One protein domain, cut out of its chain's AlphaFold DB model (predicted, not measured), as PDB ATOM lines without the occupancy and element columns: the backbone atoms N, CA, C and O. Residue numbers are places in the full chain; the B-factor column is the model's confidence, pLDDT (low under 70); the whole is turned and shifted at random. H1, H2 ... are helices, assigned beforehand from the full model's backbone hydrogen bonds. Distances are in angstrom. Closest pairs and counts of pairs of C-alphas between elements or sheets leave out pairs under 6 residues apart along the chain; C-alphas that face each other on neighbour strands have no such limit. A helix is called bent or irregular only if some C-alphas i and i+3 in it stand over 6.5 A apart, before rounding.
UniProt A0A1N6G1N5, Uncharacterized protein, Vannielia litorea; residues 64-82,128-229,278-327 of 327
ATOM      1  N   PRO A  64     154.491 231.576 116.636       75.44
ATOM      2  CA  PRO A  64     153.928 230.568 115.733       75.44
ATOM      3  C   PRO A  64     154.754 230.393 114.453       75.44
ATOM      4  O   PRO A  64     154.862 229.282 113.935       75.44
ATOM      5  N   GLU A  65     155.419 231.455 113.992       77.50
ATOM      6  CA  GLU A  65     156.314 231.407 112.839       77.50
ATOM      7  C   GLU A  65     157.493 230.445 113.061       77.50
ATOM      8  O   GLU A  65     157.875 229.686 112.171       77.50
ATOM      9  N   VAL A  66     158.050 230.444 114.273       77.75
ATOM     10  CA  VAL A  66     159.173 229.580 114.656       77.75
ATOM     11  C   VAL A  66     158.716 228.125 114.757       77.75
ATOM     12  O   VAL A  66     159.418 227.232 114.288       77.75
ATOM     13  N   LEU A  67     157.521 227.886 115.307       75.31
ATOM     14  CA  LEU A  67     156.932 226.545 115.409       75.31
ATOM     15  C   LEU A  67     156.677 225.907 114.038       75.31
ATOM     16  O   LEU A  67     156.795 224.690 113.900       75.31
ATOM     17  N   ALA A  68     156.341 226.714 113.031       79.00
ATOM     18  CA  ALA A  68     156.119 226.240 111.672       79.00
ATOM     19  C   ALA A  68     157.428 226.029 110.892       79.00
ATOM     20  O   ALA A  68     157.562 225.033 110.184       79.00
ATOM     21  N   LEU A  69     158.401 226.939 111.018       80.56
ATOM     22  CA  LEU A  69     159.609 226.926 110.183       80.56
ATOM     23  C   LEU A  69     160.765 226.108 110.750       80.56
ATOM     24  O   LEU A  69     161.497 225.512 109.967       80.56
ATOM     25  N   ALA A  70     160.955 226.054 112.070       76.94
ATOM     26  CA  ALA A  70     162.109 225.357 112.642       76.94
ATOM     27  C   ALA A  70     162.152 223.861 112.266       76.94
ATOM     28  O   ALA A  70     163.208 223.405 111.834       76.94
ATOM     29  N   PRO A  71     161.048 223.086 112.313       73.62
ATOM     30  CA  PRO A  71     161.085 221.686 111.884       73.62
ATOM     31  C   PRO A  71     161.430 221.514 110.396       73.62
ATOM     32  O   PRO A  71     162.121 220.566 110.032       73.62
ATOM     33  N   LEU A  72     160.992 222.442 109.538       74.00
ATOM     34  CA  LEU A  72     161.312 222.416 108.107       74.00
ATOM     35  C   LEU A  72     162.767 222.805 107.852       74.00
ATOM     36  O   LEU A  72     163.435 222.174 107.041       74.00
ATOM     37  N   ALA A  73     163.276 223.796 108.588       73.75
ATOM     38  CA  ALA A  73     164.689 224.143 108.590       73.75
ATOM     39  C   ALA A  73     165.533 222.931 109.001       73.75
ATOM     40  O   ALA A  73     166.499 222.615 108.323       73.75
ATOM     41  N   ALA A  74     165.130 222.203 110.047       69.25
ATOM     42  CA  ALA A  74     165.779 220.960 110.468       69.25
ATOM     43  C   ALA A  74     165.875 219.928 109.359       69.25
ATOM     44  O   ALA A  74     166.959 219.419 109.086       69.25
ATOM     45  N   GLN A  75     164.751 219.642 108.710       66.56
ATOM     46  CA  GLN A  75     164.714 218.676 107.623       66.56
ATOM     47  C   GLN A  75     165.565 219.129 106.436       66.56
ATOM     48  O   GLN A  75     166.376 218.351 105.945       66.56
ATOM     49  N   ALA A  76     165.446 220.391 106.016       65.38
ATOM     50  CA  ALA A  76     166.235 220.933 104.915       65.38
ATOM     51  C   ALA A  76     167.740 220.869 105.211       65.38
ATOM     52  O   ALA A  76     168.512 220.443 104.356       65.38
ATOM     53  N   LEU A  77     168.151 221.225 106.432       60.03
ATOM     54  CA  LEU A  77     169.549 221.165 106.864       60.03
ATOM     55  C   LEU A  77     170.106 219.740 106.810       60.03
ATOM     56  O   LEU A  77     171.229 219.560 106.355       60.03
ATOM     57  N   LEU A  78     169.322 218.733 107.208       55.28
ATOM     58  CA  LEU A  78     169.724 217.328 107.095       55.28
ATOM     59  C   LEU A  78     169.926 216.900 105.631       55.28
ATOM     60  O   LEU A  78     170.854 216.150 105.344       55.28
ATOM     61  N   CYS A  79     169.123 217.417 104.698       49.38
ATOM     62  CA  CYS A  79     169.250 217.105 103.270       49.38
ATOM     63  C   CYS A  79     170.513 217.700 102.618       49.38
ATOM     64  O   CYS A  79     171.064 217.090 101.705       49.38
ATOM     65  N   PHE A  80     170.996 218.862 103.078       47.66
ATOM     66  CA  PHE A  80     172.237 219.471 102.568       47.66
ATOM     67  C   PHE A  80     173.510 218.718 102.995       47.66
ATOM     68  O   PHE A  80     174.571 218.938 102.415       47.66
ATOM     69  N   VAL A  81     173.412 217.829 103.988       43.44
ATOM     70  CA  VAL A  81     174.548 217.097 104.576       43.44
ATOM     71  C   VAL A  81     174.782 215.735 103.904       43.44
ATOM     72  O   VAL A  81     175.861 215.163 104.031       43.44
ATOM     73  N   THR A  82     173.830 215.232 103.117       35.91
ATOM     74  CA  THR A  82     173.987 213.995 102.338       35.91
ATOM     75  C   THR A  82     174.192 214.305 100.854       35.91
ATOM     76  O   THR A  82     173.203 214.392 100.119       35.91
ATOM     77  N   ALA A 128     153.913 223.127 110.988       80.12
ATOM     78  CA  ALA A 128     154.975 222.784 110.043       80.12
ATOM     79  C   ALA A 128     154.463 221.875 108.913       80.12
ATOM     80  O   ALA A 128     154.821 222.076 107.755       80.12
ATOM     81  N   ALA A 129     153.575 220.923 109.222       82.81
ATOM     82  CA  ALA A 129     152.949 220.050 108.231       82.81
ATOM     83  C   ALA A 129     152.071 220.840 107.245       82.81
ATOM     84  O   ALA A 129     152.168 220.645 106.033       82.81
ATOM     85  N   ARG A 130     151.247 221.773 107.751       87.94
ATOM     86  CA  ARG A 130     150.433 222.663 106.905       87.94
ATOM     87  C   ARG A 130     151.302 223.518 105.993       87.94
ATOM     88  O   ARG A 130     151.003 223.638 104.809       87.94
ATOM     89  N   LEU A 131     152.386 224.071 106.533       85.31
ATOM     90  CA  LEU A 131     153.305 224.888 105.757       85.31
ATOM     91  C   LEU A 131     154.034 224.081 104.682       85.31
ATOM     92  O   LEU A 131     154.083 224.528 103.542       85.31
ATOM     93  N   ALA A 132     154.536 222.887 105.002       84.38
ATOM     94  CA  ALA A 132     155.153 222.003 104.014       84.38
ATOM     95  C   ALA A 132     154.192 221.698 102.854       84.38
ATOM     96  O   ALA A 132     154.561 221.830 101.688       84.38
ATOM     97  N   ALA A 133     152.935 221.367 103.169       88.06
ATOM     98  CA  ALA A 133     151.907 221.109 102.164       88.06
ATOM     99  C   ALA A 133     151.560 222.350 101.321       88.06
ATOM    100  O   ALA A 133     151.252 222.214 100.138       88.06
ATOM    101  N   ALA A 134     151.598 223.549 101.909       88.38
ATOM    102  CA  ALA A 134     151.368 224.799 101.191       88.38
ATOM    103  C   ALA A 134     152.543 225.142 100.259       88.38
ATOM    104  O   ALA A 134     152.325 225.416  99.081       88.38
ATOM    105  N   LEU A 135     153.784 225.041 100.751       86.44
ATOM    106  CA  LEU A 135     154.998 225.282  99.965       86.44
ATOM    107  C   LEU A 135     155.117 224.326  98.776       86.44
ATOM    108  O   LEU A 135     155.508 224.752  97.696       86.44
ATOM    109  N   ALA A 136     154.725 223.060  98.942       87.19
ATOM    110  CA  ALA A 136     154.764 222.059  97.875       87.19
ATOM    111  C   ALA A 136     153.867 222.391  96.664       87.19
ATOM    112  O   ALA A 136     154.018 221.779  95.610       87.19
ATOM    113  N   ARG A 137     152.926 223.334  96.803       90.44
ATOM    114  CA  ARG A 137     152.038 223.790  95.720       90.44
ATOM    115  C   ARG A 137     152.552 225.037  95.002       90.44
ATOM    116  O   ARG A 137     151.926 225.464  94.036       90.44
ATOM    117  N   LEU A 138     153.635 225.642  95.488       86.94
ATOM    118  CA  LEU A 138     154.205 226.845  94.891       86.94
ATOM    119  C   LEU A 138     155.039 226.512  93.645       86.94
ATOM    120  O   LEU A 138     155.571 225.406  93.550       86.94
ATOM    121  N   PRO A 139     155.203 227.470  92.713       86.81
ATOM    122  CA  PRO A 139     156.041 227.284  91.526       86.81
ATOM    123  C   PRO A 139     157.512 226.985  91.855       86.81
ATOM    124  O   PRO A 139     158.158 226.227  91.138       86.81
ATOM    125  N   ASP A 140     158.027 227.560  92.947       83.12
ATOM    126  CA  ASP A 140     159.379 227.318  93.461       83.12
ATOM    127  C   ASP A 140     159.346 227.042  94.978       83.12
ATOM    128  O   ASP A 140     159.529 227.956  95.792       83.12
ATOM    129  N   PRO A 141     159.100 225.786  95.397       83.19
ATOM    130  CA  PRO A 141     159.032 225.425  96.812       83.19
ATOM    131  C   PRO A 141     160.347 225.672  97.565       83.19
ATOM    132  O   PRO A 141     160.327 226.078  98.729       83.19
ATOM    133  N   ALA A 142     161.492 225.449  96.910       81.56
ATOM    134  CA  ALA A 142     162.809 225.570  97.525       81.56
ATOM    135  C   ALA A 142     163.185 227.038  97.756       81.56
ATOM    136  O   ALA A 142     163.548 227.407  98.874       81.56
ATOM    137  N   GLY A 143     163.033 227.897  96.742       82.50
ATOM    138  CA  GLY A 143     163.245 229.337  96.891       82.50
ATOM    139  C   GLY A 143     162.281 229.964  97.897       82.50
ATOM    140  O   GLY A 143     162.698 230.783  98.717       82.50
ATOM    141  N   SER A 144     161.023 229.512  97.926       86.56
ATOM    142  CA  SER A 144     160.027 229.956  98.912       86.56
ATOM    143  C   SER A 144     160.429 229.586 100.344       86.56
ATOM    144  O   SER A 144     160.358 230.424 101.247       86.56
ATOM    145  N   LEU A 145     160.909 228.355 100.564       85.94
ATOM    146  CA  LEU A 145     161.436 227.933 101.863       85.94
ATOM    147  C   LEU A 145     162.667 228.759 102.249       85.94
ATOM    148  O   LEU A 145     162.696 229.312 103.343       85.94
ATOM    149  N   HIS A 146     163.656 228.894 101.360       87.62
ATOM    150  CA  HIS A 146     164.855 229.698 101.610       87.62
ATOM    151  C   HIS A 146     164.508 231.144 101.990       87.62
ATOM    152  O   HIS A 146     165.051 231.670 102.963       87.62
ATOM    153  N   TRP A 147     163.555 231.759 101.287       90.25
ATOM    154  CA  TRP A 147     163.085 233.101 101.603       90.25
ATOM    155  C   TRP A 147     162.464 233.162 103.005       90.25
ATOM    156  O   TRP A 147     162.818 234.023 103.810       90.25
ATOM    157  N   LEU A 148     161.592 232.213 103.359       89.69
ATOM    158  CA  LEU A 148     161.002 232.158 104.701       89.69
ATOM    159  C   LEU A 148     162.056 231.928 105.794       89.69
ATOM    160  O   LEU A 148     161.977 232.545 106.857       89.69
ATOM    161  N   LEU A 149     163.072 231.096 105.550       86.81
ATOM    162  CA  LEU A 149     164.168 230.889 106.501       86.81
ATOM    163  C   LEU A 149     164.935 232.195 106.757       86.81
ATOM    164  O   LEU A 149     165.172 232.567 107.909       86.81
ATOM    165  N   LEU A 150     165.262 232.933 105.698       88.31
ATOM    166  CA  LEU A 150     166.049 234.160 105.792       88.31
ATOM    167  C   LEU A 150     165.254 235.360 106.320       88.31
ATOM    168  O   LEU A 150     165.790 236.147 107.101       88.31
ATOM    169  N   HIS A 151     163.994 235.511 105.913       90.56
ATOM    170  CA  HIS A 151     163.197 236.717 106.167       90.56
ATOM    171  C   HIS A 151     162.120 236.533 107.248       90.56
ATOM    172  O   HIS A 151     161.558 237.523 107.718       90.56
ATOM    173  N   ARG A 152     161.828 235.297 107.685       90.06
ATOM    174  CA  ARG A 152     160.864 235.017 108.770       90.06
ATOM    175  C   ARG A 152     161.490 234.268 109.945       90.06
ATOM    176  O   ARG A 152     161.354 234.735 111.074       90.06
ATOM    177  N   LEU A 153     162.205 233.165 109.704       87.31
ATOM    178  CA  LEU A 153     162.803 232.370 110.784       87.31
ATOM    179  C   LEU A 153     163.963 233.111 111.464       87.31
ATOM    180  O   LEU A 153     163.923 233.310 112.677       87.31
ATOM    181  N   LEU A 154     164.974 233.554 110.704       88.25
ATOM    182  CA  LEU A 154     166.135 234.259 111.266       88.25
ATOM    183  C   LEU A 154     165.734 235.528 112.041       88.25
ATOM    184  O   LEU A 154     166.138 235.647 113.199       88.25
ATOM    185  N   PRO A 155     164.874 236.426 111.516       89.19
ATOM    186  CA  PRO A 155     164.393 237.586 112.267       89.19
ATOM    187  C   PRO A 155     163.417 237.234 113.392       89.19
ATOM    188  O   PRO A 155     163.024 238.128 114.141       89.19
ATOM    189  N   GLY A 156     162.992 235.977 113.519       84.94
ATOM    190  CA  GLY A 156     162.244 235.465 114.666       84.94
ATOM    191  C   GLY A 156     163.141 234.918 115.780       84.94
ATOM    192  O   GLY A 156     162.738 234.955 116.938       84.94
ATOM    193  N   LEU A 157     164.350 234.450 115.444       83.75
ATOM    194  CA  LEU A 157     165.239 233.723 116.358       83.75
ATOM    195  C   LEU A 157     166.540 234.438 116.714       83.75
ATOM    196  O   LEU A 157     167.083 234.173 117.779       83.75
ATOM    197  N   CYS A 158     167.058 235.318 115.862       86.44
ATOM    198  CA  CYS A 158     168.352 235.969 116.071       86.44
ATOM    199  C   CYS A 158     168.171 237.410 116.539       86.44
ATOM    200  O   CYS A 158     167.207 238.067 116.153       86.44
ATOM    201  N   ASP A 159     169.098 237.926 117.341       85.69
ATOM    202  CA  ASP A 159     169.169 239.365 117.595       85.69
ATOM    203  C   ASP A 159     169.326 240.148 116.265       85.69
ATOM    204  O   ASP A 159     170.125 239.729 115.418       85.69
ATOM    205  N   PRO A 160     168.577 241.251 116.040       88.75
ATOM    206  CA  PRO A 160     168.642 242.001 114.785       88.75
ATOM    207  C   PRO A 160     170.033 242.549 114.454       88.75
ATOM    208  O   PRO A 160     170.431 242.504 113.292       88.75
ATOM    209  N   ALA A 161     170.791 243.026 115.449       88.62
ATOM    210  CA  ALA A 161     172.121 243.580 115.213       88.62
ATOM    211  C   ALA A 161     173.115 242.476 114.831       88.62
ATOM    212  O   ALA A 161     173.900 242.649 113.898       88.62
ATOM    213  N   MET A 162     173.035 241.313 115.488       88.06
ATOM    214  CA  MET A 162     173.829 240.143 115.100       88.06
ATOM    215  C   MET A 162     173.489 239.675 113.677       88.06
ATOM    216  O   MET A 162     174.388 239.415 112.879       88.06
ATOM    217  N   LEU A 163     172.200 239.594 113.336       89.25
ATOM    218  CA  LEU A 163     171.764 239.177 112.003       89.25
ATOM    219  C   LEU A 163     172.254 240.145 110.913       89.25
ATOM    220  O   LEU A 163     172.782 239.693 109.896       89.25
ATOM    221  N   ALA A 164     172.132 241.456 111.138       89.75
ATOM    222  CA  ALA A 164     172.631 242.481 110.224       89.75
ATOM    223  C   ALA A 164     174.157 242.388 110.043       89.75
ATOM    224  O   ALA A 164     174.651 242.440 108.917       89.75
ATOM    225  N   ALA A 165     174.907 242.170 111.130       89.06
ATOM    226  CA  ALA A 165     176.356 241.991 111.075       89.06
ATOM    227  C   ALA A 165     176.763 240.782 110.215       89.06
ATOM    228  O   ALA A 165     177.648 240.902 109.368       89.06
ATOM    229  N   VAL A 166     176.092 239.636 110.382       88.56
ATOM    230  CA  VAL A 166     176.359 238.424 109.587       88.56
ATOM    231  C   VAL A 166     176.012 238.627 108.113       88.56
ATOM    232  O   VAL A 166     176.791 238.222 107.248       88.56
ATOM    233  N   ARG A 167     174.889 239.290 107.806       88.94
ATOM    234  CA  ARG A 167     174.511 239.627 106.422       88.94
ATOM    235  C   ARG A 167     175.535 240.544 105.765       88.94
ATOM    236  O   ARG A 167     176.026 240.224 104.687       88.94
ATOM    237  N   ALA A 168     175.916 241.630 106.438       87.81
ATOM    238  CA  ALA A 168     176.916 242.576 105.942       87.81
ATOM    239  C   ALA A 168     178.289 241.916 105.730       87.81
ATOM    240  O   ALA A 168     179.018 242.257 104.802       87.81
ATOM    241  N   ALA A 169     178.637 240.951 106.581       85.06
ATOM    242  CA  ALA A 169     179.870 240.183 106.488       85.06
ATOM    243  C   ALA A 169     179.831 239.050 105.445       85.06
ATOM    244  O   ALA A 169     180.878 238.436 105.203       85.06
ATOM    245  N   GLY A 170     178.656 238.759 104.872       83.81
ATOM    246  CA  GLY A 170     178.438 237.692 103.898       83.81
ATOM    247  C   GLY A 170     178.576 236.285 104.478       83.81
ATOM    248  O   GLY A 170     179.147 235.433 103.810       83.81
ATOM    249  N   ALA A 171     178.115 236.050 105.714       83.81
ATOM    250  CA  ALA A 171     178.217 234.758 106.415       83.81
ATOM    251  C   ALA A 171     179.610 234.102 106.295       83.81
ATOM    252  O   ALA A 171     179.766 233.010 105.733       83.81
ATOM    253  N   PRO A 172     180.662 234.791 106.763       75.81
ATOM    254  CA  PRO A 172     182.046 234.452 106.454       75.81
ATOM    255  C   PRO A 172     182.502 233.078 106.929       75.81
ATOM    256  O   PRO A 172     183.485 232.570 106.385       75.81
ATOM    257  N   LEU A 173     181.828 232.493 107.922       72.19
ATOM    258  CA  LEU A 173     182.172 231.169 108.427       72.19
ATOM    259  C   LEU A 173     181.774 230.062 107.442       72.19
ATOM    260  O   LEU A 173     182.470 229.053 107.359       72.19
ATOM    261  N   PHE A 174     180.695 230.262 106.679       67.69
ATOM    262  CA  PHE A 174     180.100 229.209 105.848       67.69
ATOM    263  C   PHE A 174     180.073 229.523 104.360       67.69
ATOM    264  O   PHE A 174     180.018 228.583 103.581       67.69
ATOM    265  N   ALA A 175     180.154 230.792 103.944       61.19
ATOM    266  CA  ALA A 175     180.117 231.194 102.535       61.19
ATOM    267  C   ALA A 175     181.407 230.874 101.747       61.19
ATOM    268  O   ALA A 175     181.367 230.802 100.525       61.19
ATOM    269  N   ASN A 176     182.541 230.649 102.426       52.56
ATOM    270  CA  ASN A 176     183.862 230.487 101.793       52.56
ATOM    271  C   ASN A 176     184.458 229.074 101.940       52.56
ATOM    272  O   ASN A 176     185.680 228.907 101.890       52.56
ATOM    273  N   ALA A 177     183.633 228.052 102.182       53.78
ATOM    274  CA  ALA A 177     184.110 226.679 102.308       53.78
ATOM    275  C   ALA A 177     184.402 226.086 100.909       53.78
ATOM    276  O   ALA A 177     183.474 225.879 100.132       53.78
ATOM    277  N   PRO A 178     185.675 225.792 100.557       48.81
ATOM    278  CA  PRO A 178     186.048 225.366  99.201       48.81
ATOM    279  C   PRO A 178     185.487 223.992  98.795       48.81
ATOM    280  O   PRO A 178     185.454 223.685  97.610       48.81
ATOM    281  N   GLU A 179     185.042 223.177  99.755       53.78
ATOM    282  CA  GLU A 179     184.440 221.850  99.528       53.78
ATOM    283  C   GLU A 179     182.895 221.892  99.500       53.78
ATOM    284  O   GLU A 179     182.248 220.848  99.468       53.78
ATOM    285  N   GLY A 180     182.294 223.088  99.504       50.09
ATOM    286  CA  GLY A 180     180.855 223.288  99.684       50.09
ATOM    287  C   GLY A 180     180.474 223.521 101.153       50.09
ATOM    288  O   GLY A 180     181.319 223.404 102.048       50.09
ATOM    289  N   PRO A 181     179.213 223.891 101.430       49.31
ATOM    290  CA  PRO A 181     178.783 224.270 102.765       49.31
ATOM    291  C   PRO A 181     178.623 223.015 103.625       49.31
ATOM    292  O   PRO A 181     177.554 222.413 103.687       49.31
ATOM    293  N   VAL A 182     179.681 222.606 104.316       51.06
ATOM    294  CA  VAL A 182     179.545 221.595 105.366       51.06
ATOM    295  C   VAL A 182     179.019 222.321 106.594       51.06
ATOM    296  O   VAL A 182     179.777 222.971 107.311       51.06
ATOM    297  N   LEU A 183     177.705 222.271 106.799       51.59
ATOM    298  CA  LEU A 183     177.123 222.608 108.090       51.59
ATOM    299  C   LEU A 183     177.596 221.534 109.081       51.59
ATOM    300  O   LEU A 183     177.285 220.362 108.861       51.59
ATOM    301  N   PRO A 184     178.320 221.883 110.158       53.28
ATOM    302  CA  PRO A 184     178.573 220.949 111.236       53.28
ATOM    303  C   PRO A 184     177.211 220.420 111.701       53.28
ATOM    304  O   PRO A 184     176.311 221.199 112.024       53.28
ATOM    305  N   LEU A 185     177.016 219.105 111.681       45.47
ATOM    306  CA  LEU A 185     175.797 218.426 112.137       45.47
ATOM    307  C   LEU A 185     175.407 218.862 113.569       45.47
ATOM    308  O   LEU A 185     174.237 218.939 113.951       45.47
ATOM    309  N   GLU A 186     176.427 219.259 114.315       46.12
ATOM    310  CA  GLU A 186     176.459 219.896 115.617       46.12
ATOM    311  C   GLU A 186     175.690 221.219 115.710       46.12
ATOM    312  O   GLU A 186     175.054 221.528 116.720       46.12
ATOM    313  N   PHE A 187     175.733 221.999 114.636       52.59
ATOM    314  CA  PHE A 187     175.066 223.283 114.494       52.59
ATOM    315  C   PHE A 187     173.565 223.095 114.311       52.59
ATOM    316  O   PHE A 187     172.784 223.713 115.030       52.59
ATOM    317  N   ALA A 188     173.157 222.202 113.402       50.28
ATOM    318  CA  ALA A 188     171.750 221.884 113.175       50.28
ATOM    319  C   ALA A 188     171.094 221.380 114.468       50.28
ATOM    320  O   ALA A 188     170.080 221.922 114.910       50.28
ATOM    321  N   ALA A 189     171.710 220.401 115.135       46.50
ATOM    322  CA  ALA A 189     171.162 219.821 116.356       46.50
ATOM    323  C   ALA A 189     171.016 220.850 117.494       46.50
ATOM    324  O   ALA A 189     169.981 220.885 118.164       46.50
ATOM    325  N   ALA A 190     172.010 221.719 117.700       50.03
ATOM    326  CA  ALA A 190     171.994 222.696 118.787       50.03
ATOM    327  C   ALA A 190     171.033 223.871 118.523       50.03
ATOM    328  O   ALA A 190     170.344 224.331 119.433       50.03
ATOM    329  N   LEU A 191     170.925 224.317 117.271       53.91
ATOM    330  CA  LEU A 191     170.065 225.430 116.872       53.91
ATOM    331  C   LEU A 191     168.580 225.092 116.893       53.91
ATOM    332  O   LEU A 191     167.747 225.904 117.295       53.91
ATOM    333  N   LEU A 192     168.248 223.873 116.487       49.97
ATOM    334  CA  LEU A 192     166.866 223.423 116.379       49.97
ATOM    335  C   LEU A 192     166.321 222.926 117.711       49.97
ATOM    336  O   LEU A 192     165.135 223.098 117.983       49.97
ATOM    337  N   SER A 193     167.200 222.429 118.582       50.22
ATOM    338  CA  SER A 193     166.868 222.151 119.981       50.22
ATOM    339  C   SER A 193     166.657 223.432 120.795       50.22
ATOM    340  O   SER A 193     165.897 223.420 121.758       50.22
ATOM    341  N   ALA A 194     167.283 224.549 120.408       48.84
ATOM    342  CA  ALA A 194     167.180 225.812 121.135       48.84
ATOM    343  C   ALA A 194     165.966 226.677 120.742       48.84
ATOM    344  O   ALA A 194     165.672 227.636 121.456       48.84
ATOM    345  N   ALA A 195     165.257 226.374 119.646       50.16
ATOM    346  CA  ALA A 195     164.312 227.312 119.031       50.16
ATOM    347  C   ALA A 195     162.809 227.064 119.312       50.16
ATOM    348  O   ALA A 195     162.092 228.060 119.407       50.16
ATOM    349  N   PRO A 196     162.286 225.826 119.474       49.56
ATOM    350  CA  PRO A 196     160.909 225.720 119.991       49.56
ATOM    351  C   PRO A 196     160.529 224.474 120.807       49.56
ATOM    352  O   PRO A 196     159.402 224.423 121.301       49.56
ATOM    353  N   PHE A 197     161.379 223.451 120.919       46.28
ATOM    354  CA  PHE A 197     160.977 222.221 121.596       46.28
ATOM    355  C   PHE A 197     161.068 222.414 123.101       46.28
ATOM    356  O   PHE A 197     162.023 223.047 123.552       46.28
ATOM    357  N   PRO A 198     160.089 221.903 123.869       42.97
ATOM    358  CA  PRO A 198     160.028 222.147 125.298       42.97
ATOM    359  C   PRO A 198     161.362 221.852 125.974       42.97
ATOM    360  O   PRO A 198     161.721 222.618 126.852       42.97
ATOM    361  N   GLN A 199     162.116 220.830 125.541       49.34
ATOM    362  CA  GLN A 199     163.395 220.458 126.144       49.34
ATOM    363  C   GLN A 199     164.279 219.628 125.189       49.34
ATOM    364  O   GLN A 199     163.748 218.892 124.343       49.34
ATOM    365  N   PRO A 200     165.623 219.679 125.301       50.06
ATOM    366  CA  PRO A 200     166.492 218.729 124.619       50.06
ATOM    367  C   PRO A 200     166.332 217.345 125.260       50.06
ATOM    368  O   PRO A 200     166.781 217.097 126.373       50.06
ATOM    369  N   SER A 201     165.705 216.409 124.545       49.34
ATOM    370  CA  SER A 201     165.654 215.013 124.990       49.34
ATOM    371  C   SER A 201     167.065 214.447 125.185       49.34
ATOM    372  O   SER A 201     167.989 214.812 124.454       49.34
ATOM    373  N   ALA A 202     167.227 213.479 126.096       49.41
ATOM    374  CA  ALA A 202     168.484 212.742 126.299       49.41
ATOM    375  C   ALA A 202     169.106 212.216 124.982       49.41
ATOM    376  O   ALA A 202     170.315 212.044 124.878       49.41
ATOM    377  N   ARG A 203     168.285 212.040 123.939       50.22
ATOM    378  CA  ARG A 203     168.690 211.726 122.565       50.22
ATOM    379  C   ARG A 203     169.480 212.844 121.874       50.22
ATOM    380  O   ARG A 203     170.498 212.543 121.265       50.22
ATOM    381  N   HIS A 204     169.057 214.105 121.959       51.97
ATOM    382  CA  HIS A 204     169.838 215.230 121.419       51.97
ATOM    383  C   HIS A 204     171.148 215.418 122.188       51.97
ATOM    384  O   HIS A 204     172.175 215.743 121.597       51.97
ATOM    385  N   LEU A 205     171.112 215.141 123.493       56.62
ATOM    386  CA  LEU A 205     172.283 215.165 124.364       56.62
ATOM    387  C   LEU A 205     173.307 214.104 123.963       56.62
ATOM    388  O   LEU A 205     174.491 214.406 123.822       56.62
ATOM    389  N   ALA A 206     172.836 212.881 123.725       53.25
ATOM    390  CA  ALA A 206     173.666 211.792 123.243       53.25
ATOM    391  C   ALA A 206     174.214 212.099 121.844       53.25
ATOM    392  O   ALA A 206     175.403 211.927 121.626       53.25
ATOM    393  N   LEU A 207     173.399 212.603 120.912       53.88
ATOM    394  CA  LEU A 207     173.860 212.948 119.560       53.88
ATOM    395  C   LEU A 207     174.985 213.982 119.583       53.88
ATOM    396  O   LEU A 207     175.990 213.791 118.914       53.88
ATOM    397  N   ALA A 208     174.864 215.039 120.389       53.44
ATOM    398  CA  ALA A 208     175.942 216.008 120.534       53.44
ATOM    399  C   ALA A 208     177.238 215.352 121.048       53.44
ATOM    400  O   ALA A 208     178.328 215.569 120.522       53.44
ATOM    401  N   TYR A 209     177.121 214.490 122.051       55.59
ATOM    402  CA  TYR A 209     178.273 213.745 122.537       55.59
ATOM    403  C   TYR A 209     178.900 212.851 121.451       55.59
ATOM    404  O   TYR A 209     180.105 212.909 121.224       55.59
ATOM    405  N   TRP A 210     178.082 212.061 120.753       52.44
ATOM    406  CA  TRP A 210     178.529 211.105 119.737       52.44
ATOM    407  C   TRP A 210     179.138 211.769 118.502       52.44
ATOM    408  O   TRP A 210     180.004 211.183 117.863       52.44
ATOM    409  N   LEU A 211     178.713 212.990 118.183       55.84
ATOM    410  CA  LEU A 211     179.254 213.780 117.077       55.84
ATOM    411  C   LEU A 211     180.514 214.565 117.457       55.84
ATOM    412  O   LEU A 211     181.047 215.284 116.625       55.84
ATOM    413  N   ASN A 212     181.000 214.425 118.696       61.56
ATOM    414  CA  ASN A 212     182.178 215.129 119.199       61.56
ATOM    415  C   ASN A 212     182.071 216.660 119.035       61.56
ATOM    416  O   ASN A 212     183.038 217.324 118.654       61.56
ATOM    417  N   ILE A 213     180.889 217.235 119.335       66.06
ATOM    418  CA  ILE A 213     180.719 218.698 119.285       66.06
ATOM    419  C   ILE A 213     181.723 219.350 120.240       66.06
ATOM    420  O   ILE A 213     181.797 218.951 121.410       66.06
ATOM    421  N   PRO A 214     182.432 220.407 119.812       69.62
ATOM    422  CA  PRO A 214     183.260 221.177 120.721       69.62
ATOM    423  C   PRO A 214     182.449 221.770 121.871       69.62
ATOM    424  O   PRO A 214     181.244 222.023 121.796       69.62
ATOM    425  N   THR A 215     183.144 222.038 122.968       76.56
ATOM    426  CA  THR A 215     182.562 222.745 124.106       76.56
ATOM    427  C   THR A 215     182.173 224.164 123.704       76.56
ATOM    428  O   THR A 215     182.753 224.752 122.790       76.56
ATOM    429  N   ALA A 216     181.245 224.767 124.444       81.00
ATOM    430  CA  ALA A 216     180.904 226.176 124.270       81.00
ATOM    431  C   ALA A 216     182.140 227.080 124.351       81.00
ATOM    432  O   ALA A 216     182.277 228.040 123.595       81.00
ATOM    433  N   GLN A 217     183.065 226.746 125.252       82.94
ATOM    434  CA  GLN A 217     184.333 227.444 125.406       82.94
ATOM    435  C   GLN A 217     185.201 227.328 124.154       82.94
ATOM    436  O   GLN A 217     185.667 228.354 123.660       82.94
ATOM    437  N   GLY A 218     185.361 226.117 123.615       78.44
ATOM    438  CA  GLY A 218     186.107 225.877 122.383       78.44
ATOM    439  C   GLY A 218     185.504 226.630 121.196       78.44
ATOM    440  O   GLY A 218     186.221 227.332 120.483       78.44
ATOM    441  N   THR A 219     184.178 226.580 121.034       79.06
ATOM    442  CA  THR A 219     183.471 227.333 119.990       79.06
ATOM    443  C   THR A 219     183.696 228.840 120.131       79.06
ATOM    444  O   THR A 219     184.071 229.497 119.163       79.06
ATOM    445  N   LEU A 220     183.521 229.406 121.328       81.00
ATOM    446  CA  LEU A 220     183.729 230.837 121.573       81.00
ATOM    447  C   LEU A 220     185.174 231.281 121.308       81.00
ATOM    448  O   LEU A 220     185.389 232.372 120.780       81.00
ATOM    449  N   THR A 221     186.158 230.465 121.689       80.44
ATOM    450  CA  THR A 221     187.578 230.730 121.422       80.44
ATOM    451  C   THR A 221     187.851 230.753 119.922       80.44
ATOM    452  O   THR A 221     188.412 231.728 119.425       80.44
ATOM    453  N   ALA A 222     187.391 229.737 119.193       76.81
ATOM    454  CA  ALA A 222     187.594 229.650 117.752       76.81
ATOM    455  C   ALA A 222     186.915 230.797 116.990       76.81
ATOM    456  O   ALA A 222     187.506 231.363 116.076       76.81
ATOM    457  N   LEU A 223     185.705 231.194 117.396       78.50
ATOM    458  CA  LEU A 223     185.019 232.348 116.813       78.50
ATOM    459  C   LEU A 223     185.789 233.646 117.043       78.50
ATOM    460  O   LEU A 223     185.995 234.409 116.107       78.50
ATOM    461  N   ARG A 224     186.264 233.881 118.272       79.62
ATOM    462  CA  ARG A 224     187.087 235.060 118.573       79.62
ATOM    463  C   ARG A 224     188.366 235.088 117.741       79.62
ATOM    464  O   ARG A 224     188.739 236.147 117.250       79.62
ATOM    465  N   GLN A 225     189.012 233.939 117.556       78.81
ATOM    466  CA  GLN A 225     190.190 233.823 116.697       78.81
ATOM    467  C   GLN A 225     189.847 234.123 115.231       78.81
ATOM    468  O   GLN A 225     190.532 234.932 114.606       78.81
ATOM    469  N   ALA A 226     188.765 233.541 114.706       75.88
ATOM    470  CA  ALA A 226     188.291 233.780 113.342       75.88
ATOM    471  C   ALA A 226     187.902 235.250 113.092       75.88
ATOM    472  O   ALA A 226     188.042 235.741 111.972       75.88
ATOM    473  N   ASP A 227     187.480 235.962 114.138       78.94
ATOM    474  CA  ASP A 227     187.091 237.374 114.087       78.94
ATOM    475  C   ASP A 227     188.226 238.354 114.360       78.94
ATOM    476  O   ASP A 227     188.002 239.560 114.307       78.94
ATOM    477  N   THR A 228     189.448 237.887 114.615       77.75
ATOM    478  CA  THR A 228     190.622 238.766 114.749       77.75
ATOM    479  C   THR A 228     190.754 239.788 113.601       77.75
ATOM    480  O   THR A 228     191.028 240.954 113.881       77.75
ATOM    481  N   PRO A 229     190.512 239.447 112.316       77.62
ATOM    482  CA  PRO A 229     190.509 240.443 111.238       77.62
ATOM    483  C   PRO A 229     189.248 241.331 111.186       77.62
ATOM    484  O   PRO A 229     189.182 242.240 110.364       77.62
ATOM    485  N   THR A 278     166.388 237.909 124.345       75.56
ATOM    486  CA  THR A 278     165.267 238.854 124.460       75.56
ATOM    487  C   THR A 278     164.113 238.450 123.545       75.56
ATOM    488  O   THR A 278     164.328 238.175 122.364       75.56
ATOM    489  N   GLY A 279     162.874 238.452 124.048       74.50
ATOM    490  CA  GLY A 279     161.680 238.194 123.226       74.50
ATOM    491  C   GLY A 279     161.626 236.786 122.618       74.50
ATOM    492  O   GLY A 279     161.168 236.623 121.490       74.50
ATOM    493  N   GLY A 280     162.157 235.785 123.329       74.00
ATOM    494  CA  GLY A 280     162.169 234.384 122.896       74.00
ATOM    495  C   GLY A 280     163.275 234.015 121.899       74.00
ATOM    496  O   GLY A 280     163.348 232.849 121.505       74.00
ATOM    497  N   ARG A 281     164.136 234.973 121.525       81.94
ATOM    498  CA  ARG A 281     165.288 234.796 120.626       81.94
ATOM    499  C   ARG A 281     166.432 234.038 121.296       81.94
ATOM    500  O   ARG A 281     166.517 233.976 122.519       81.94
ATOM    501  N   LEU A 282     167.324 233.490 120.478       83.31
ATOM    502  CA  LEU A 282     168.598 232.925 120.906       83.31
ATOM    503  C   LEU A 282     169.503 234.009 121.499       83.31
ATOM    504  O   LEU A 282     169.398 235.188 121.153       83.31
ATOM    505  N   GLY A 283     170.422 233.579 122.360       83.50
ATOM    506  CA  GLY A 283     171.523 234.420 122.798       83.50
ATOM    507  C   GLY A 283     172.548 234.677 121.681       83.50
ATOM    508  O   GLY A 283     172.416 234.144 120.576       83.50
ATOM    509  N   PRO A 284     173.568 235.509 121.930       87.12
ATOM    510  CA  PRO A 284     174.477 235.991 120.889       87.12
ATOM    511  C   PRO A 284     175.299 234.908 120.201       87.12
ATOM    512  O   PRO A 284     175.460 234.977 118.983       87.12
ATOM    513  N   LEU A 285     175.790 233.905 120.938       86.25
ATOM    514  CA  LEU A 285     176.447 232.762 120.317       86.25
ATOM    515  C   LEU A 285     175.435 232.016 119.451       86.25
ATOM    516  O   LEU A 285     175.651 231.882 118.251       86.25
ATOM    517  N   GLY A 286     174.300 231.603 120.021       83.69
ATOM    518  CA  GLY A 286     173.288 230.832 119.293       83.69
ATOM    519  C   GLY A 286     172.781 231.535 118.032       83.69
ATOM    520  O   GLY A 286     172.746 230.935 116.961       83.69
ATOM    521  N   GLY A 287     172.438 232.819 118.133       85.75
ATOM    522  CA  GLY A 287     171.955 233.624 117.014       85.75
ATOM    523  C   GLY A 287     173.009 233.813 115.926       85.75
ATOM    524  O   GLY A 287     172.691 233.705 114.742       85.75
ATOM    525  N   ARG A 288     174.275 234.024 116.307       87.31
ATOM    526  CA  ARG A 288     175.371 234.121 115.340       87.31
ATOM    527  C   ARG A 288     175.545 232.825 114.564       87.31
ATOM    528  O   ARG A 288     175.588 232.861 113.340       87.31
ATOM    529  N   LEU A 289     175.629 231.700 115.274       82.50
ATOM    530  CA  LEU A 289     175.750 230.385 114.653       82.50
ATOM    531  C   LEU A 289     174.576 230.157 113.686       82.50
ATOM    532  O   LEU A 289     174.788 229.863 112.513       82.50
ATOM    533  N   LEU A 290     173.336 230.414 114.111       82.75
ATOM    534  CA  LEU A 290     172.169 230.219 113.243       82.75
ATOM    535  C   LEU A 290     172.240 231.030 111.952       82.75
ATOM    536  O   LEU A 290     171.999 230.497 110.868       82.75
ATOM    537  N   ALA A 291     172.540 232.321 112.090       87.06
ATOM    538  CA  ALA A 291     172.590 233.250 110.977       87.06
ATOM    539  C   ALA A 291     173.691 232.857 109.990       87.06
ATOM    540  O   ALA A 291     173.423 232.741 108.798       87.06
ATOM    541  N   GLU A 292     174.899 232.592 110.487       84.50
ATOM    542  CA  GLU A 292     176.054 232.187 109.683       84.50
ATOM    543  C   GLU A 292     175.741 230.914 108.879       84.50
ATOM    544  O   GLU A 292     175.956 230.878 107.666       84.50
ATOM    545  N   GLY A 293     175.163 229.896 109.526       80.69
ATOM    546  CA  GLY A 293     174.832 228.625 108.880       80.69
ATOM    547  C   GLY A 293     173.752 228.759 107.805       80.69
ATOM    548  O   GLY A 293     173.958 228.342 106.667       80.69
ATOM    549  N   LEU A 294     172.604 229.365 108.136       81.44
ATOM    550  CA  LEU A 294     171.482 229.475 107.195       81.44
ATOM    551  C   LEU A 294     171.780 230.421 106.027       81.44
ATOM    552  O   LEU A 294     171.463 230.087 104.887       81.44
ATOM    553  N   ILE A 295     172.407 231.574 106.282       86.25
ATOM    554  CA  ILE A 295     172.788 232.513 105.216       86.25
ATOM    555  C   ILE A 295     173.822 231.859 104.297       86.25
ATOM    556  O   ILE A 295     173.657 231.896 103.077       86.25
ATOM    557  N   GLY A 296     174.845 231.207 104.862       80.31
ATOM    558  CA  GLY A 296     175.875 230.522 104.084       80.31
ATOM    559  C   GLY A 296     175.322 229.388 103.219       80.31
ATOM    560  O   GLY A 296     175.685 229.285 102.047       80.31
ATOM    561  N   LEU A 297     174.410 228.573 103.755       77.25
ATOM    562  CA  LEU A 297     173.771 227.479 103.015       77.25
ATOM    563  C   LEU A 297     172.885 227.976 101.878       77.25
ATOM    564  O   LEU A 297     172.996 227.483 100.757       77.25
ATOM    565  N   VAL A 298     172.034 228.970 102.137       79.75
ATOM    566  CA  VAL A 298     171.174 229.533 101.090       79.75
ATOM    567  C   VAL A 298     172.018 230.188  99.996       79.75
ATOM    568  O   VAL A 298     171.731 230.006  98.813       79.75
ATOM    569  N   ALA A 299     173.099 230.885 100.358       79.94
ATOM    570  CA  ALA A 299     174.025 231.442  99.378       79.94
ATOM    571  C   ALA A 299     174.641 230.353  98.482       79.94
ATOM    572  O   ALA A 299     174.659 230.506  97.260       79.94
ATOM    573  N   HIS A 300     175.068 229.232  99.071       75.00
ATOM    574  CA  HIS A 300     175.601 228.084  98.333       75.00
ATOM    575  C   HIS A 300     174.567 227.365  97.471       75.00
ATOM    576  O   HIS A 300     174.909 226.867  96.403       75.00
ATOM    577  N   ALA A 301     173.298 227.353  97.880       74.19
ATOM    578  CA  ALA A 301     172.191 226.815  97.094       74.19
ATOM    579  C   ALA A 301     171.827 227.690  95.871       74.19
ATOM    580  O   ALA A 301     170.707 227.614  95.369       74.19
ATOM    581  N   GLY A 302     172.738 228.558  95.412       74.94
ATOM    582  CA  GLY A 302     172.559 229.438  94.253       74.94
ATOM    583  C   GLY A 302     171.796 230.732  94.544       74.94
ATOM    584  O   GLY A 302     171.522 231.493  93.622       74.94
ATOM    585  N   ASN A 303     171.475 231.017  95.809       76.81
ATOM    586  CA  ASN A 303     170.596 232.118  96.200       76.81
ATOM    587  C   ASN A 303     171.328 233.254  96.945       76.81
ATOM    588  O   ASN A 303     170.775 233.887  97.847       76.81
ATOM    589  N   ALA A 304     172.577 233.548  96.570       75.12
ATOM    590  CA  ALA A 304     173.419 234.542  97.246       75.12
ATOM    591  C   ALA A 304     172.797 235.952  97.318       75.12
ATOM    592  O   ALA A 304     172.891 236.617  98.347       75.12
ATOM    593  N   ALA A 305     172.098 236.401  96.269       77.62
ATOM    594  CA  ALA A 305     171.422 237.703  96.277       77.62
ATOM    595  C   ALA A 305     170.316 237.790  97.349       77.62
ATOM    596  O   ALA A 305     170.173 238.810  98.024       77.62
ATOM    597  N   MET A 306     169.572 236.700  97.553       81.25
ATOM    598  CA  MET A 306     168.567 236.593  98.616       81.25
ATOM    599  C   MET A 306     169.230 236.529 100.003       81.25
ATOM    600  O   MET A 306     168.755 237.136 100.958       81.25
ATOM    601  N   ALA A 307     170.371 235.845 100.114       78.38
ATOM    602  CA  ALA A 307     171.127 235.724 101.361       78.38
ATOM    603  C   ALA A 307     171.686 237.071 101.871       78.38
ATOM    604  O   ALA A 307     171.745 237.300 103.081       78.38
ATOM    605  N   CYS A 308     172.047 237.989 100.970       73.12
ATOM    606  CA  CYS A 308     172.671 239.269 101.322       73.12
ATOM    607  C   CYS A 308     171.685 240.431 101.540       73.12
ATOM    608  O   CYS A 308     172.092 241.473 102.046       73.12
ATOM    609  N   THR A 309     170.410 240.291 101.164       75.25
ATOM    610  CA  THR A 309     169.428 241.388 101.220       75.25
ATOM    611  C   THR A 309     168.477 241.251 102.407       75.25
ATOM    612  O   THR A 309     168.051 240.152 102.759       75.25
ATOM    613  N   GLU A 310     168.133 242.374 103.045       70.88
ATOM    614  CA  GLU A 310     167.103 242.412 104.097       70.88
ATOM    615  C   GLU A 310     165.686 242.504 103.504       70.88
ATOM    616  O   GLU A 310     164.759 241.876 104.018       70.88
ATOM    617  N   GLU A 311     165.539 243.199 102.370       68.44
ATOM    618  CA  GLU A 311     164.257 243.551 101.737       68.44
ATOM    619  C   GLU A 311     164.058 242.887 100.359       68.44
ATOM    620  O   GLU A 311     163.677 243.525  99.379       68.44
ATOM    621  N   GLY A 312     164.333 241.585 100.255       73.75
ATOM    622  CA  GLY A 312     164.063 240.827  99.031       73.75
ATOM    623  C   GLY A 312     162.562 240.540  98.855       73.75
ATOM    624  O   GLY A 312     161.930 240.094  99.821       73.75
ATOM    625  N   PRO A 313     161.967 240.733  97.658       85.19
ATOM    626  CA  PRO A 313     160.584 240.336  97.418       85.19
ATOM    627  C   PRO A 313     160.437 238.824  97.603       85.19
ATOM    628  O   PRO A 313     161.301 238.048  97.192       85.19
ATOM    629  N   ALA A 314     159.345 238.405  98.240       88.31
ATOM    630  CA  ALA A 314     159.047 236.987  98.382       88.31
ATOM    631  C   ALA A 314     158.721 236.375  97.008       88.31
ATOM    632  O   ALA A 314     158.063 237.044  96.205       88.31
ATOM    633  N   PRO A 315     159.111 235.114  96.744       88.94
ATOM    634  CA  PRO A 315     158.636 234.394  95.569       88.94
ATOM    635  C   PRO A 315     157.102 234.370  95.516       88.94
ATOM    636  O   PRO A 315     156.430 234.406  96.555       88.94
ATOM    637  N   GLU A 316     156.547 234.310  94.308       90.38
ATOM    638  CA  GLU A 316     155.103 234.381  94.068       90.38
ATOM    639  C   GLU A 316     154.321 233.382  94.939       90.38
ATOM    640  O   GLU A 316     154.712 232.226  95.094       90.38
ATOM    641  N   GLY A 317     153.236 233.846  95.568       90.19
ATOM    642  CA  GLY A 317     152.376 233.024  96.428       90.19
ATOM    643  C   GLY A 317     152.973 232.618  97.786       90.19
ATOM    644  O   GLY A 317     152.252 232.053  98.613       90.19
ATOM    645  N   THR A 318     154.247 232.928  98.073       91.06
ATOM    646  CA  THR A 318     154.927 232.511  99.318       91.06
ATOM    647  C   THR A 318     154.268 233.094 100.561       91.06
ATOM    648  O   THR A 318     153.988 232.367 101.512       91.06
ATOM    649  N   LEU A 319     154.017 234.409 100.577       91.69
ATOM    650  CA  LEU A 319     153.457 235.091 101.749       91.69
ATOM    651  C   LEU A 319     152.013 234.678 102.031       91.69
ATOM    652  O   LEU A 319     151.660 234.489 103.192       91.69
ATOM    653  N   GLU A 320     151.210 234.503 100.985       91.88
ATOM    654  CA  GLU A 320     149.822 234.051 101.095       91.88
ATOM    655  C   GLU A 320     149.762 232.612 101.616       91.88
ATOM    656  O   GLU A 320     149.060 232.332 102.586       91.88
ATOM    657  N   SER A 321     150.575 231.716 101.043       87.31
ATOM    658  CA  SER A 321     150.691 230.318 101.484       87.31
ATOM    659  C   SER A 321     151.164 230.211 102.931       87.31
ATOM    660  O   SER A 321     150.652 229.405 103.707       87.31
ATOM    661  N   TRP A 322     152.119 231.059 103.312       88.69
ATOM    662  CA  TRP A 322     152.610 231.176 104.678       88.69
ATOM    663  C   TRP A 322     151.523 231.630 105.657       88.69
ATOM    664  O   TRP A 322     151.312 230.984 106.680       88.69
ATOM    665  N   GLN A 323     150.813 232.716 105.345       90.25
ATOM    666  CA  GLN A 323     149.742 233.239 106.195       90.25
ATOM    667  C   GLN A 323     148.600 232.229 106.341       90.25
ATOM    668  O   GLN A 323     148.138 231.994 107.456       90.25
ATOM    669  N   ALA A 324     148.199 231.582 105.245       86.44
ATOM    670  CA  ALA A 324     147.172 230.545 105.254       86.44
ATOM    671  C   ALA A 324     147.582 229.309 106.072       86.44
ATOM    672  O   ALA A 324     146.733 228.687 106.702       86.44
ATOM    673  N   ALA A 325     148.869 228.946 106.084       84.38
ATOM    674  CA  ALA A 325     149.368 227.829 106.884       84.38
ATOM    675  C   ALA A 325     149.421 228.136 108.393       84.38
ATOM    676  O   ALA A 325     149.301 227.212 109.209       84.38
ATOM    677  N   LEU A 326     149.624 229.408 108.758       82.00
ATOM    678  CA  LEU A 326     149.693 229.867 110.149       82.00
ATOM    679  C   LEU A 326     148.332 230.143 110.795       82.00
ATOM    680  O   LEU A 326     148.255 230.069 112.023       82.00
ATOM    681  N   ALA A 327     147.308 230.469 110.000       81.69
ATOM    682  CA  ALA A 327     145.918 230.560 110.451       81.69
ATOM    683  C   ALA A 327     145.390 229.203 110.957       81.69
ATOM    684  O   ALA A 327     144.522 229.231 111.857       81.69
TER     685      ALA A 327
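AT A GLANCE: This is residues 64 to 82, 128 to 229 and 278 to 327 of the 327 residues of an uncharacterized protein of Vannielia litorea (UniProt A0A1N6G1N5). A rounded, all-helix body has the long helix H8 in its middle: H3 and H4 pack on H8, the end of H5 meets it, and the last residues of H8 fold back after a sharp kink near residue 302. H1 crosses H3, and its start meets the side-by-side pair H2 and H9 at one end of the body; H6 folds back on H5 at the margin, and H7 lies far from H9, with little contact to the rest. The printed part has 171 residues with nine named helices, H1 to H9 in order along the chain, and no named strand. It is compact, with a radius of gyration of the C-alphas of 15.7 A and spans of 43 by 37 by 34 A.

IN THESE COORDINATES: H8 is residues 284 to 308, 19.9 A from first to last C-alpha, beginning at C-alpha 284 (174.477, 235.991, 120.889). It is irregular, with C-alphas 302 and 305 8.6 A apart, and has a kink of 141 degrees near residue 302. H1, residues 64 to 80, is 25.1 A long from C-alpha 64 (153.928, 230.568, 115.733); it is only just irregular, with C-alphas 68 and 71 6.7 A apart. H3, residues 141 to 157, is 22.1 A long. The shorter helices are H2, residues 128 to 135, H4, 160 to 168, H5, 185 to 193, H6, 202 to 210, H7, 216 to 226, and H9, 318 to 326, ending at C-alpha 326 (149.693, 229.867, 110.149).

HOW THE PARTS SIT: H8 touches H3 at a shallow tilt of 26 degrees, opposite ways; the closest C-alphas, of His 146 and Val 298, are 6.3 A apart. H8 touches H4 at a steep tilt of 41 degrees, closest at C-alphas 167 and 308, 5.4 A. With residues 286 to 293 alone H8 touches H5, closest at C-alphas 191 and 290, 6.4 A. H1, the hub, touches H3, closest at C-alphas 66 and 153, 6.0 A; H5, closest at 70 and 192, 6.4 A; and, with residues 67 to 72 alone, H2, closest at 68 and 128, 4.0 A. With residues 64 to 68 alone H1 only just touches H9, with 3 pairs of C-alphas within 8 A, the closest being 64 and 326, 7.0 A. H2 and H9 touch at a shallow tilt of 29 degrees, opposite ways, closest at C-alphas 131 and 325, 5.0 A. H5 and H6 form a hairpin, closest at C-alphas 186 and 208, 6.3 A. H7 and H8 are close but not clearly touching, with C-alphas 220 and 285 7.6 A apart. Every O i to N i+4 pair is within hydrogen-bond range in H2, H4, H5, H6, H7 and H9; the counts are 11 of 13 in H1, 10 of 13 in H3 and 16 of 21 in H8.

THE WHOLE: The two farthest C-alphas, of Pro 229 and Ala 327, are 45.7 A apart. Residues 83 to 127 and 230 to 277 are not printed; the C-alpha gaps across these cuts are 22.3 A and 28.5 A. The link from H4 to H5, residues 169 to 184, is long. Mean pLDDT of the printed part is 74.0; residues 74 to 82, 174 to 214 and 311 are under 70.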